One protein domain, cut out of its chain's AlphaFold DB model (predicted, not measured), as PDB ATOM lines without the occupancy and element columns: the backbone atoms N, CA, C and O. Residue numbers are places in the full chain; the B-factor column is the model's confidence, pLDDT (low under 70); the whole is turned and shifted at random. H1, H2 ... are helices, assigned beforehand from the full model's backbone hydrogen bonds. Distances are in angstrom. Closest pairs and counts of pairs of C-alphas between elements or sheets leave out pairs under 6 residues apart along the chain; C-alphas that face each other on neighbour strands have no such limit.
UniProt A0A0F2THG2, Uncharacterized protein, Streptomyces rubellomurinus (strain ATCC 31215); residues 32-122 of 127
ATOM      1  N   PRO A  32      11.692  25.189  -4.365       88.75
ATOM      2  CA  PRO A  32      10.999  26.459  -4.535       88.75
ATOM      3  C   PRO A  32      11.771  27.589  -3.856       88.75
ATOM      4  O   PRO A  32      12.154  27.466  -2.694       88.75
ATOM      5  N   GLU A  33      11.948  28.701  -4.562       91.38
ATOM      6  CA  GLU A  33      12.493  29.915  -3.966       91.38
ATOM      7  C   GLU A  33      11.542  30.422  -2.872       91.38
ATOM      8  O   GLU A  33      10.346  30.605  -3.106       91.38
ATOM      9  N   GLN A  34      12.064  30.592  -1.656       93.12
ATOM     10  CA  GLN A  34      11.298  30.982  -0.476       93.12
ATOM     11  C   GLN A  34      12.138  31.835   0.471       93.12
ATOM     12  O   GLN A  34      13.365  31.713   0.542       93.12
ATOM     13  N   ARG A  35      11.454  32.678   1.250       94.31
ATOM     14  CA  ARG A  35      12.094  33.492   2.287       94.31
ATOM     15  C   ARG A  35      12.632  32.620   3.422       94.31
ATOM     16  O   ARG A  35      12.005  31.627   3.798       94.31
ATOM     17  N   ALA A  36      13.735  33.051   4.033       93.81
ATOM     18  CA  ALA A  36      14.397  32.309   5.103       93.81
ATOM     19  C   ALA A  36      13.451  31.918   6.247       93.81
ATOM     20  O   ALA A  36      13.517  30.800   6.754       93.81
ATOM     21  N   GLU A  37      12.531  32.803   6.643       95.75
ATOM     22  CA  GLU A  37      11.671  32.556   7.806       95.75
ATOM     23  C   GLU A  37      10.659  31.437   7.536       95.75
ATOM     24  O   GLU A  37      10.369  30.640   8.430       95.75
ATOM     25  N   VAL A  38      10.177  31.338   6.292       95.75
ATOM     26  CA  VAL A  38       9.306  30.247   5.832       95.75
ATOM     27  C   VAL A  38      10.082  28.934   5.853       95.75
ATOM     28  O   VAL A  38       9.631  27.961   6.460       95.75
ATOM     29  N   VAL A  39      11.286  28.919   5.273       96.44
ATOM     30  CA  VAL A  39      12.124  27.713   5.216       96.44
ATOM     31  C   VAL A  39      12.485  27.218   6.617       96.44
ATOM     32  O   VAL A  39      12.302  26.039   6.925       96.44
ATOM     33  N   ILE A  40      12.892  28.123   7.509       95.88
ATOM     34  CA  ILE A  40      13.185  27.821   8.915       95.88
ATOM     35  C   ILE A  40      11.950  27.263   9.628       95.88
ATOM     36  O   ILE A  40      12.062  26.282  10.369       95.88
ATOM     37  N   ALA A  41      10.774  27.864   9.434       95.06
ATOM     38  CA  ALA A  41       9.547  27.409  10.079       95.06
ATOM     39  C   ALA A  41       9.168  25.986   9.641       95.06
ATOM     40  O   ALA A  41       8.836  25.146  10.486       95.06
ATOM     41  N   VAL A  42       9.266  25.695   8.342       96.50
ATOM     42  CA  VAL A  42       8.985  24.367   7.783       96.50
ATOM     43  C   VAL A  42      10.014  23.342   8.259       96.50
ATOM     44  O   VAL A  42       9.620  22.295   8.780       96.50
ATOM     45  N   ALA A  43      11.312  23.653   8.163       95.12
ATOM     46  CA  ALA A  43      12.392  22.775   8.608       95.12
ATOM     47  C   ALA A  43      12.258  22.441  10.098       95.12
ATOM     48  O   ALA A  43      12.243  21.271  10.475       95.12
ATOM     49  N   ARG A  44      12.029  23.451  10.947       94.06
ATOM     50  CA  ARG A  44      11.773  23.266  12.382       94.06
ATOM     51  C   ARG A  44      10.569  22.364  12.637       94.06
ATOM     52  O   ARG A  44      10.637  21.467  13.474       94.06
ATOM     53  N   ARG A  45       9.451  22.597  11.945       93.75
ATOM     54  CA  ARG A  45       8.220  21.805  12.105       93.75
ATOM     55  C   ARG A  45       8.455  20.333  11.779       93.75
ATOM     56  O   ARG A  45       7.921  19.474  12.476       93.75
ATOM     57  N   LEU A  46       9.225  20.044  10.732       94.25
ATOM     58  CA  LEU A  46       9.574  18.677  10.353       94.25
ATOM     59  C   LEU A  46      10.583  18.064  11.334       94.25
ATOM     60  O   LEU A  46      10.366  16.948  11.797       94.25
ATOM     61  N   ALA A  47      11.616  18.810  11.733       91.62
ATOM     62  CA  ALA A  47      12.640  18.355  12.674       91.62
ATOM     63  C   ALA A  47      12.023  17.942  14.019       91.62
ATOM     64  O   ALA A  47      12.289  16.860  14.536       91.62
ATOM     65  N   LEU A  48      11.102  18.758  14.542       89.06
ATOM     66  CA  LEU A  48      10.374  18.470  15.782       89.06
ATOM     67  C   LEU A  48       9.426  17.263  15.682       89.06
ATOM     68  O   LEU A  48       9.050  16.711  16.715       89.06
ATOM     69  N   LYS A  49       8.993  16.883  14.474       89.69
ATOM     70  CA  LYS A  49       8.208  15.660  14.242       89.69
ATOM     71  C   LYS A  49       9.100  14.427  14.100       89.69
ATOM     72  O   LYS A  49       8.665  13.340  14.460       89.69
ATOM     73  N   ALA A  50      10.302  14.600  13.553       87.00
ATOM     74  CA  ALA A  50      11.270  13.532  13.337       87.00
ATOM     75  C   ALA A  50      11.990  13.113  14.630       87.00
ATOM     76  O   ALA A  50      12.279  11.933  14.811       87.00
ATOM     77  N   ALA A  51      12.250  14.061  15.533       80.00
ATOM     78  CA  ALA A  51      12.918  13.787  16.799       80.00
ATOM     79  C   ALA A  51      11.993  13.042  17.798       80.00
ATOM     80  O   ALA A  51      10.846  13.457  18.007       80.00
ATOM     81  N   PRO A  52      12.466  11.982  18.483       68.62
ATOM     82  CA  PRO A  52      11.717  11.338  19.565       68.62
ATOM     83  C   PRO A  52      11.497  12.306  20.756       68.62
ATOM     84  O   PRO A  52      12.429  12.961  21.212       68.62
ATOM     85  N   ARG A  53      10.270  12.412  21.298       69.31
ATOM     86  CA  ARG A  53       9.931  13.279  22.463       69.31
ATOM     87  C   ARG A  53      10.178  12.590  23.826       69.31
ATOM     88  O   ARG A  53       9.874  11.404  23.918       69.31
ATOM     89  N   PRO A  54      10.420  13.334  24.938       55.12
ATOM     90  CA  PRO A  54      11.100  14.634  25.052       55.12
ATOM     91  C   PRO A  54      12.120  14.726  26.222       55.12
ATOM     92  O   PRO A  54      11.975  14.091  27.263       55.12
ATOM     93  N   GLY A  55      13.087  15.640  26.082       47.28
ATOM     94  CA  GLY A  55      13.953  16.116  27.174       47.28
ATOM     95  C   GLY A  55      14.715  17.410  26.849       47.28
ATOM     96  O   GLY A  55      15.011  18.201  27.738       47.28
ATOM     97  N   THR A  56      14.974  17.699  25.578       54.28
ATOM     98  CA  THR A  56      15.743  18.876  25.166       54.28
ATOM     99  C   THR A  56      14.824  20.016  24.739       54.28
ATOM    100  O   THR A  56      14.455  20.175  23.581       54.28
ATOM    101  N   ALA A  57      14.493  20.880  25.697       52.28
ATOM    102  CA  ALA A  57      13.986  22.230  25.431       52.28
ATOM    103  C   ALA A  57      15.050  23.157  24.790       52.28
ATOM    104  O   ALA A  57      14.806  24.347  24.600       52.28
ATOM    105  N   ALA A  58      16.235  22.632  24.470       55.03
ATOM    106  CA  ALA A  58      17.400  23.376  24.022       55.03
ATOM    107  C   ALA A  58      17.693  23.092  22.542       55.03
ATOM    108  O   ALA A  58      18.474  22.199  22.254       55.03
ATOM    109  N   GLY A  59      17.066  23.858  21.641       63.28
ATOM    110  CA  GLY A  59      17.492  24.036  20.242       63.28
ATOM    111  C   GLY A  59      17.759  22.769  19.402       63.28
ATOM    112  O   GLY A  59      17.488  21.647  19.822       63.28
ATOM    113  N   PRO A  60      18.244  22.936  18.163       71.25
ATOM    114  CA  PRO A  60      18.882  21.848  17.434       71.25
ATOM    115  C   PRO A  60      20.257  21.547  18.057       71.25
ATOM    116  O   PRO A  60      21.056  22.462  18.241       71.25
ATOM    117  N   ASN A  61      20.533  20.278  18.369       80.25
ATOM    118  CA  ASN A  61      21.860  19.804  18.790       80.25
ATOM    119  C   ASN A  61      22.256  18.518  18.029       80.25
ATOM    120  O   ASN A  61      22.376  17.465  18.656       80.25
ATOM    121  N   PRO A  62      22.369  18.581  16.689       81.50
ATOM    122  CA  PRO A  62      22.773  17.444  15.866       81.50
ATOM    123  C   PRO A  62      24.283  17.191  15.969       81.50
ATOM    124  O   PRO A  62      25.034  18.040  16.459       81.50
ATOM    125  N   ALA A  63      24.743  16.041  15.471       85.81
ATOM    126  CA  ALA A  63      26.174  15.754  15.356       85.81
ATOM    127  C   ALA A  63      26.915  16.874  14.580       85.81
ATOM    128  O   ALA A  63      26.419  17.304  13.532       85.81
ATOM    129  N   PRO A  64      28.089  17.353  15.049       86.88
ATOM    130  CA  PRO A  64      28.798  18.479  14.432       86.88
ATOM    131  C   PRO A  64      29.088  18.298  12.939       86.88
ATOM    132  O   PRO A  64      29.017  19.254  12.174       86.88
ATOM    133  N   GLU A  65      29.364  17.070  12.506       91.44
ATOM    134  CA  GLU A  65      29.650  16.735  11.110       91.44
ATOM    135  C   GLU A  65      28.429  16.958  10.205       91.44
ATOM    136  O   GLU A  65      28.573  17.312   9.034       91.44
ATOM    137  N   LEU A  66      27.217  16.801  10.748       93.00
ATOM    138  CA  LEU A  66      25.974  17.027  10.011       93.00
ATOM    139  C   LEU A  66      25.677  18.512   9.807       93.00
ATOM    140  O   LEU A  66      24.945  18.842   8.876       93.00
ATOM    141  N   LEU A  67      26.252  19.405  10.620       93.81
ATOM    142  CA  LEU A  67      26.126  20.850  10.413       93.81
ATOM    143  C   LEU A  67      26.796  21.257   9.095       93.81
ATOM    144  O   LEU A  67      26.152  21.893   8.269       93.81
ATOM    145  N   SER A  68      28.031  20.806   8.845       94.00
ATOM    146  CA  SER A  68      28.738  21.090   7.587       94.00
ATOM    147  C   SER A  68      28.035  20.491   6.369       94.00
ATOM    148  O   SER A  68      28.003  21.107   5.308       94.00
ATOM    149  N   VAL A  69      27.444  19.301   6.515       93.75
ATOM    150  CA  VAL A  69      26.663  18.670   5.439       93.75
ATOM    151  C   VAL A  69      25.388  19.464   5.151       93.75
ATOM    152  O   VAL A  69      25.074  19.717   3.991       93.75
ATOM    153  N   ALA A  70      24.658  19.869   6.192       94.81
ATOM    154  CA  ALA A  70      23.447  20.669   6.049       94.81
ATOM    155  C   ALA A  70      23.735  22.041   5.427       94.81
ATOM    156  O   ALA A  70      22.977  22.493   4.569       94.81
ATOM    157  N   GLU A  71      24.829  22.684   5.832       95.06
ATOM    158  CA  GLU A  71      25.282  23.953   5.266       95.06
ATOM    159  C   GLU A  71      25.604  23.807   3.777       95.06
ATOM    160  O   GLU A  71      24.914  24.395   2.943       95.06
ATOM    161  N   ALA A  72      26.556  22.932   3.440       93.50
ATOM    162  CA  ALA A  72      27.100  22.834   2.091       93.50
ATOM    163  C   ALA A  72      26.136  22.230   1.061       93.50
ATOM    164  O   ALA A  72      26.220  22.574  -0.110       93.50
ATOM    165  N   LEU A  73      25.256  21.299   1.453       89.75
ATOM    166  CA  LEU A  73      24.414  20.570   0.489       89.75
ATOM    167  C   LEU A  73      22.966  21.053   0.431       89.75
ATOM    168  O   LEU A  73      22.228  20.639  -0.463       89.75
ATOM    169  N   VAL A  74      22.525  21.864   1.394       92.00
ATOM    170  CA  VAL A  74      21.117  22.275   1.488       92.00
ATOM    171  C   VAL A  74      20.976  23.778   1.646       92.00
ATOM    172  O   VAL A  74      20.192  24.383   0.917       92.00
ATOM    173  N   VAL A  75      21.685  24.386   2.599       94.06
ATOM    174  CA  VAL A  75      21.509  25.813   2.900       94.06
ATOM    175  C   VAL A  75      22.170  26.687   1.841       94.06
ATOM    176  O   VAL A  75      21.500  27.573   1.318       94.06
ATOM    177  N   ASP A  76      23.428  26.424   1.490       94.25
ATOM    178  CA  ASP A  76      24.158  27.216   0.491       94.25
ATOM    179  C   ASP A  76      23.650  26.986  -0.940       94.25
ATOM    180  O   ASP A  76      23.675  27.898  -1.764       94.25
ATOM    181  N   GLU A  77      23.114  25.796  -1.214       92.00
ATOM    182  CA  GLU A  77      22.535  25.428  -2.512       92.00
ATOM    183  C   GLU A  77      21.090  25.930  -2.693       92.00
ATOM    184  O   GLU A  77      20.486  25.762  -3.756       92.00
ATOM    185  N   HIS A  78      20.491  26.539  -1.663       92.12
ATOM    186  CA  HIS A  78      19.129  27.042  -1.767       92.12
ATOM    187  C   HIS A  78      19.059  28.243  -2.736       92.12
ATOM    188  O   HIS A  78      19.865  29.165  -2.609       92.12
ATOM    189  N   PRO A  79      18.058  28.334  -3.640       92.38
ATOM    190  CA  PRO A  79      17.989  29.413  -4.637       92.38
ATOM    191  C   PRO A  79      18.025  30.831  -4.050       92.38
ATOM    192  O   PRO A  79      18.636  31.728  -4.619       92.38
ATOM    193  N   ALA A  80      17.404  31.016  -2.882       92.88
ATOM    194  CA  ALA A  80      17.365  32.289  -2.154       92.88
ATOM    195  C   ALA A  80      18.519  32.483  -1.147       92.88
ATOM    196  O   ALA A  80      18.498  33.445  -0.382       92.88
ATOM    197  N   ALA A  81      19.505  31.576  -1.086       92.19
ATOM    198  CA  ALA A  81      20.534  31.594  -0.042       92.19
ATOM    199  C   ALA A  81      21.287  32.930   0.014       92.19
ATOM    200  O   ALA A  81      21.585  33.429   1.103       92.19
ATOM    201  N   ALA A  82      21.561  33.532  -1.148       93.44
ATOM    202  CA  ALA A  82      22.269  34.805  -1.277       93.44
ATOM    203  C   ALA A  82      21.592  35.970  -0.527       93.44
ATOM    204  O   ALA A  82      22.294  36.859  -0.051       93.44
ATOM    205  N   ASP A  83      20.268  35.930  -0.363       95.19
ATOM    206  CA  ASP A  83      19.486  36.990   0.284       95.19
ATOM    207  C   ASP A  83      19.307  36.776   1.794       95.19
ATOM    208  O   ASP A  83      18.743  37.617   2.498       95.19
ATOM    209  N   TRP A  84      19.761  35.637   2.317       95.62
ATOM    210  CA  TRP A  84      19.592  35.284   3.721       95.62
ATOM    211  C   TRP A  84      20.705  35.849   4.592       95.62
ATOM    212  O   TRP A  84      21.882  35.842   4.226       95.62
ATOM    213  N   SER A  85      20.337  36.281   5.799       97.06
ATOM    214  CA  SER A  85      21.320  36.703   6.792       97.06
ATOM    215  C   SER A  85      22.129  35.509   7.309       97.06
ATOM    216  O   SER A  85      21.640  34.378   7.336       97.06
ATOM    217  N   ALA A  86      23.348  35.757   7.796       96.00
ATOM    218  CA  ALA A  86      24.161  34.717   8.436       96.00
ATOM    219  C   ALA A  86      23.416  34.041   9.604       96.00
ATOM    220  O   ALA A  86      23.441  32.824   9.737       96.00
ATOM    221  N   ALA A  87      22.660  34.814  10.391       95.69
ATOM    222  CA  ALA A  87      21.877  34.285  11.505       95.69
ATOM    223  C   ALA A  87      20.734  33.357  11.053       95.69
ATOM    224  O   ALA A  87      20.401  32.395  11.749       95.69
ATOM    225  N   ASP A  88      20.123  33.642   9.902       96.56
ATOM    226  CA  ASP A  88      19.093  32.778   9.325       96.56
ATOM    227  C   ASP A  88      19.693  31.481   8.788       96.56
ATOM    228  O   ASP A  88      19.138  30.407   9.038       96.56
ATOM    229  N   ARG A  89      20.850  31.571   8.121       96.12
ATOM    230  CA  ARG A  89      21.603  30.403   7.650       96.12
ATOM    231  C   ARG A  89      21.984  29.496   8.815       96.12
ATOM    232  O   ARG A  89      21.572  28.340   8.814       96.12
ATOM    233  N   ASP A  90      22.624  30.028   9.857       94.69
ATOM    234  CA  ASP A  90      23.015  29.267  11.056       94.69
ATOM    235  C   ASP A  90      21.821  28.545  11.694       94.69
ATOM    236  O   ASP A  90      21.877  27.364  12.057       94.69
ATOM    237  N   ARG A  91      20.691  29.253  11.820       94.25
ATOM    238  CA  ARG A  91      19.469  28.674  12.380       94.25
ATOM    239  C   ARG A  91      18.921  27.561  11.492       94.25
ATOM    240  O   ARG A  91      18.450  26.554  12.024       94.25
ATOM    241  N   LEU A  92      18.932  27.745  10.176       95.56
ATOM    242  CA  LEU A  92      18.445  26.746   9.236       95.56
ATOM    243  C   LEU A  92      19.342  25.503   9.220       95.56
ATOM    244  O   LEU A  92      18.804  24.398   9.292       95.56
ATOM    245  N   VAL A  93      20.669  25.679   9.222       96.62
ATOM    246  CA  VAL A  93      21.661  24.592   9.297       96.62
ATOM    247  C   VAL A  93      21.340  23.659  10.459       96.62
ATOM    248  O   VAL A  93      21.225  22.452  10.263       96.62
ATOM    249  N   GLY A  94      21.090  24.209  11.651       94.38
ATOM    250  CA  GLY A  94      20.743  23.400  12.818       94.38
ATOM    251  C   GLY A  94      19.482  22.548  12.616       94.38
ATOM    252  O   GLY A  94      19.474  21.363  12.944       94.38
ATOM    253  N   TRP A  95      18.410  23.116  12.055       95.31
ATOM    254  CA  TRP A  95      17.167  22.365  11.830       95.31
ATOM    255  C   TRP A  95      17.292  21.317  10.723       95.31
ATOM    256  O   TRP A  95      16.747  20.223  10.862       95.31
ATOM    257  N   VAL A  96      18.009  21.633   9.646       95.25
ATOM    258  CA  VAL A  96      18.262  20.696   8.544       95.25
ATOM    259  C   VAL A  96      19.158  19.552   9.009       95.25
ATOM    260  O   VAL A  96      18.867  18.398   8.712       95.25
ATOM    261  N   ALA A  97      20.188  19.828   9.803       95.12
ATOM    262  CA  ALA A  97      21.054  18.791  10.349       95.12
ATOM    263  C   ALA A  97      20.285  17.810  11.257       95.12
ATOM    264  O   ALA A  97      20.491  16.605  11.146       95.12
ATOM    265  N   VAL A  98      19.319  18.279  12.062       92.75
ATOM    266  CA  VAL A  98      18.411  17.393  12.830       92.75
ATOM    267  C   VAL A  98      17.530  16.536  11.911       92.75
ATOM    268  O   VAL A  98      17.257  15.371  12.208       92.75
ATOM    269  N   LEU A  99      17.070  17.086  10.782       92.88
ATOM    270  CA  LEU A  99      16.325  16.306   9.790       92.88
ATOM    271  C   LEU A  99      17.189  15.207   9.176       92.88
ATOM    272  O   LEU A  99      16.740  14.065   9.104       92.88
ATOM    273  N   ILE A 100      18.419  15.534   8.782       93.56
ATOM    274  CA  ILE A 100      19.367  14.565   8.225       93.56
ATOM    275  C   ILE A 100      19.697  13.490   9.266       93.56
ATOM    276  O   ILE A 100      19.680  12.306   8.943       93.56
ATOM    277  N   GLU A 101      19.920  13.864  10.524       93.19
ATOM    278  CA  GLU A 101      20.235  12.924  11.604       93.19
ATOM    279  C   GLU A 101      19.144  11.863  11.808       93.19
ATOM    280  O   GLU A 101      19.439  10.680  11.969       93.19
ATOM    281  N   HIS A 102      17.871  12.267  11.788       92.06
ATOM    282  CA  HIS A 102      16.758  11.370  12.114       92.06
ATOM    283  C   HIS A 102      16.062  10.745  10.904       92.06
ATOM    284  O   HIS A 102      15.334   9.760  11.051       92.06
ATOM    285  N   ARG A 103      16.209  11.338   9.720       92.00
ATOM    286  CA  ARG A 103      15.477  10.940   8.506       92.00
ATOM    287  C   ARG A 103      16.386  10.774   7.292       92.00
ATOM    288  O   ARG A 103      15.904  10.318   6.264       92.00
ATOM    289  N   GLY A 104      17.669  11.121   7.387       92.44
ATOM    290  CA  GLY A 104      18.589  11.097   6.254       92.44
ATOM    291  C   GLY A 104      18.110  11.988   5.109       92.44
ATOM    292  O   GLY A 104      17.563  13.073   5.322       92.44
ATOM    293  N   GLU A 105      18.280  11.498   3.882       92.12
ATOM    294  CA  GLU A 105      17.843  12.177   2.658       92.12
ATOM    295  C   GLU A 105      16.319  12.381   2.601       92.12
ATOM    296  O   GLU A 105      15.855  13.432   2.155       92.12
ATOM    297  N   ASP A 106      15.529  11.435   3.127       93.25
ATOM    298  CA  ASP A 106      14.064  11.541   3.140       93.25
ATOM    299  C   ASP A 106      13.597  12.810   3.867       93.25
ATOM    300  O   ASP A 106      12.601  13.419   3.476       93.25
ATOM    301  N   GLY A 107      14.339  13.247   4.893       93.19
ATOM    302  CA  GLY A 107      14.067  14.493   5.611       93.19
ATOM    303  C   GLY A 107      14.219  15.739   4.735       93.19
ATOM    304  O   GLY A 107      13.409  16.663   4.833       93.19
ATOM    305  N   VAL A 108      15.215  15.751   3.844       93.12
ATOM    306  CA  VAL A 108      15.443  16.844   2.883       93.12
ATOM    307  C   VAL A 108      14.367  16.828   1.800       93.12
ATOM    308  O   VAL A 108      13.804  17.869   1.461       93.12
ATOM    309  N   GLN A 109      13.993  15.647   1.303       93.44
ATOM    310  CA  GLN A 109      12.903  15.538   0.334       93.44
ATOM    311  C   GLN A 109      11.547  15.959   0.933       93.44
ATOM    312  O   GLN A 109      10.752  16.622   0.263       93.44
ATOM    313  N   ASP A 110      11.278  15.613   2.198       94.88
ATOM    314  CA  ASP A 110      10.092  16.059   2.940       94.88
ATOM    315  C   ASP A 110      10.063  17.588   3.093       94.88
ATOM    316  O   ASP A 110       8.999  18.196   2.944       94.88
ATOM    317  N   LEU A 111      11.220  18.221   3.326       95.12
ATOM    318  CA  LEU A 111      11.354  19.679   3.358       95.12
ATOM    319  C   LEU A 111      10.975  20.307   2.011       95.12
ATOM    320  O   LEU A 111      10.117  21.188   1.981       95.12
ATOM    321  N   VAL A 112      11.535  19.825   0.898       94.12
ATOM    322  CA  VAL A 112      11.224  20.349  -0.446       94.12
ATOM    323  C   VAL A 112       9.739  20.187  -0.779       94.12
ATOM    324  O   VAL A 112       9.095  21.134  -1.235       94.12
ATOM    325  N   ARG A 113       9.154  19.013  -0.496       94.00
ATOM    326  CA  ARG A 113       7.715  18.766  -0.691       94.00
ATOM    327  C   ARG A 113       6.852  19.716   0.135       94.00
ATOM    328  O   ARG A 113       5.839  20.203  -0.363       94.00
ATOM    329  N   ALA A 114       7.242  19.974   1.382       94.56
ATOM    330  CA  ALA A 114       6.522  20.891   2.252       94.56
ATOM    331  C   ALA A 114       6.615  22.336   1.744       94.56
ATOM    332  O   ALA A 114       5.585  22.993   1.659       94.56
ATOM    333  N   LEU A 115       7.790  22.809   1.322       94.31
ATOM    334  CA  LEU A 115       7.954  24.148   0.735       94.31
ATOM    335  C   LEU A 115       7.124  24.334  -0.539       94.31
ATOM    336  O   LEU A 115       6.507  25.378  -0.737       94.31
ATOM    337  N   ALA A 116       7.051  23.299  -1.380       92.19
ATOM    338  CA  ALA A 116       6.206  23.314  -2.571       92.19
ATOM    339  C   ALA A 116       4.705  23.344  -2.231       92.19
ATOM    340  O   ALA A 116       3.901  23.840  -3.018       92.19
ATOM    341  N   ALA A 117       4.301  22.806  -1.077       90.44
ATOM    342  CA  ALA A 117       2.936  22.944  -0.582       90.44
ATOM    343  C   ALA A 117       2.663  24.365  -0.071       90.44
ATOM    344  O   ALA A 117       1.672  24.948  -0.497       90.44
ATOM    345  N   GLU A 118       3.566  24.951   0.725       89.06
ATOM    346  CA  GLU A 118       3.415  26.330   1.225       89.06
ATOM    347  C   GLU A 118       3.254  27.331   0.065       89.06
ATOM    348  O   GLU A 118       2.366  28.173   0.103       89.06
ATOM    349  N   LEU A 119       4.017  27.180  -1.029       84.50
ATOM    350  CA  LEU A 119       3.879  28.039  -2.215       84.50
ATOM    351  C   LEU A 119       2.493  27.954  -2.884       84.50
ATOM    352  O   LEU A 119       2.042  28.922  -3.492       84.50
ATOM    353  N   ARG A 120       1.818  26.799  -2.810       80.94
ATOM    354  CA  ARG A 120       0.478  26.603  -3.395       80.94
ATOM    355  C   ARG A 120      -0.637  27.154  -2.511       80.94
ATOM    356  O   ARG A 120      -1.684  27.517  -3.042       80.94
ATOM    357  N   ASP A 121      -0.405  27.198  -1.204       75.19
ATOM    358  CA  ASP A 121      -1.377  27.652  -0.208       75.19
ATOM    359  C   ASP A 121      -1.301  29.173   0.045       75.19
ATOM    360  O   ASP A 121      -2.194  29.741   0.679       75.19
ATOM    361  N   GLU A 122      -0.287  29.861  -0.500       62.19
ATOM    362  CA  GLU A 122      -0.235  31.326  -0.564       62.19
ATOM    363  C   GLU A 122      -1.477  31.871  -1.314       62.19
ATOM    364  O   GLU A 122      -1.757  31.458  -2.450       62.19
TER     365      GLU A 122
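AT A GLANCE: This is residues 32 to 122 of the 127 residues of an uncharacterized protein of Streptomyces rubellomurinus (strain ATCC 31215) (UniProt A0A0F2THG2). H3 runs through the middle of a small rounded body, H1 side by side with it and H2 crossing its other side; H4 folds back from H3's end and crosses H1, and residues 53 to 58 stick out. The printed part has 91 residues, with H1 to H4 in chain order and no named strand: all helix. It is compact, radius of gyration of the C-alphas 12.3 A, spans 34 by 26 by 23 A.

HOW THE PARTS SIT: H3, residues 86 to 103, touches H1, residues 36 to 50, at a shallow tilt of 26 degrees; the closest C-alphas, Ala 47 and Leu 99, are 5.1 A apart. H2, residues 64 to 75, touches H3, closest C-alphas Leu 66 and Ala 97, 5.2 A. H4, residues 105 to 121, touches H1, closest C-alphas Ala 43 and Leu 111, 6.2 A. O i to N i+4 pairs are within hydrogen-bond range throughout H1 and H3, 7 of 8 in H2 and 12 of 13 in H4.

IN THESE COORDINATES: H3 spans 25.3 A from C-alpha 86 (24.161, 34.717, 8.436); H4, 24.8 A, ends at C-alpha 121 (-1.377, 27.652, -0.208).

THE WHOLE: The printed part has no cut; the H1 to H2 link is long; residues 52 to 59 and 122 have pLDDT under 70.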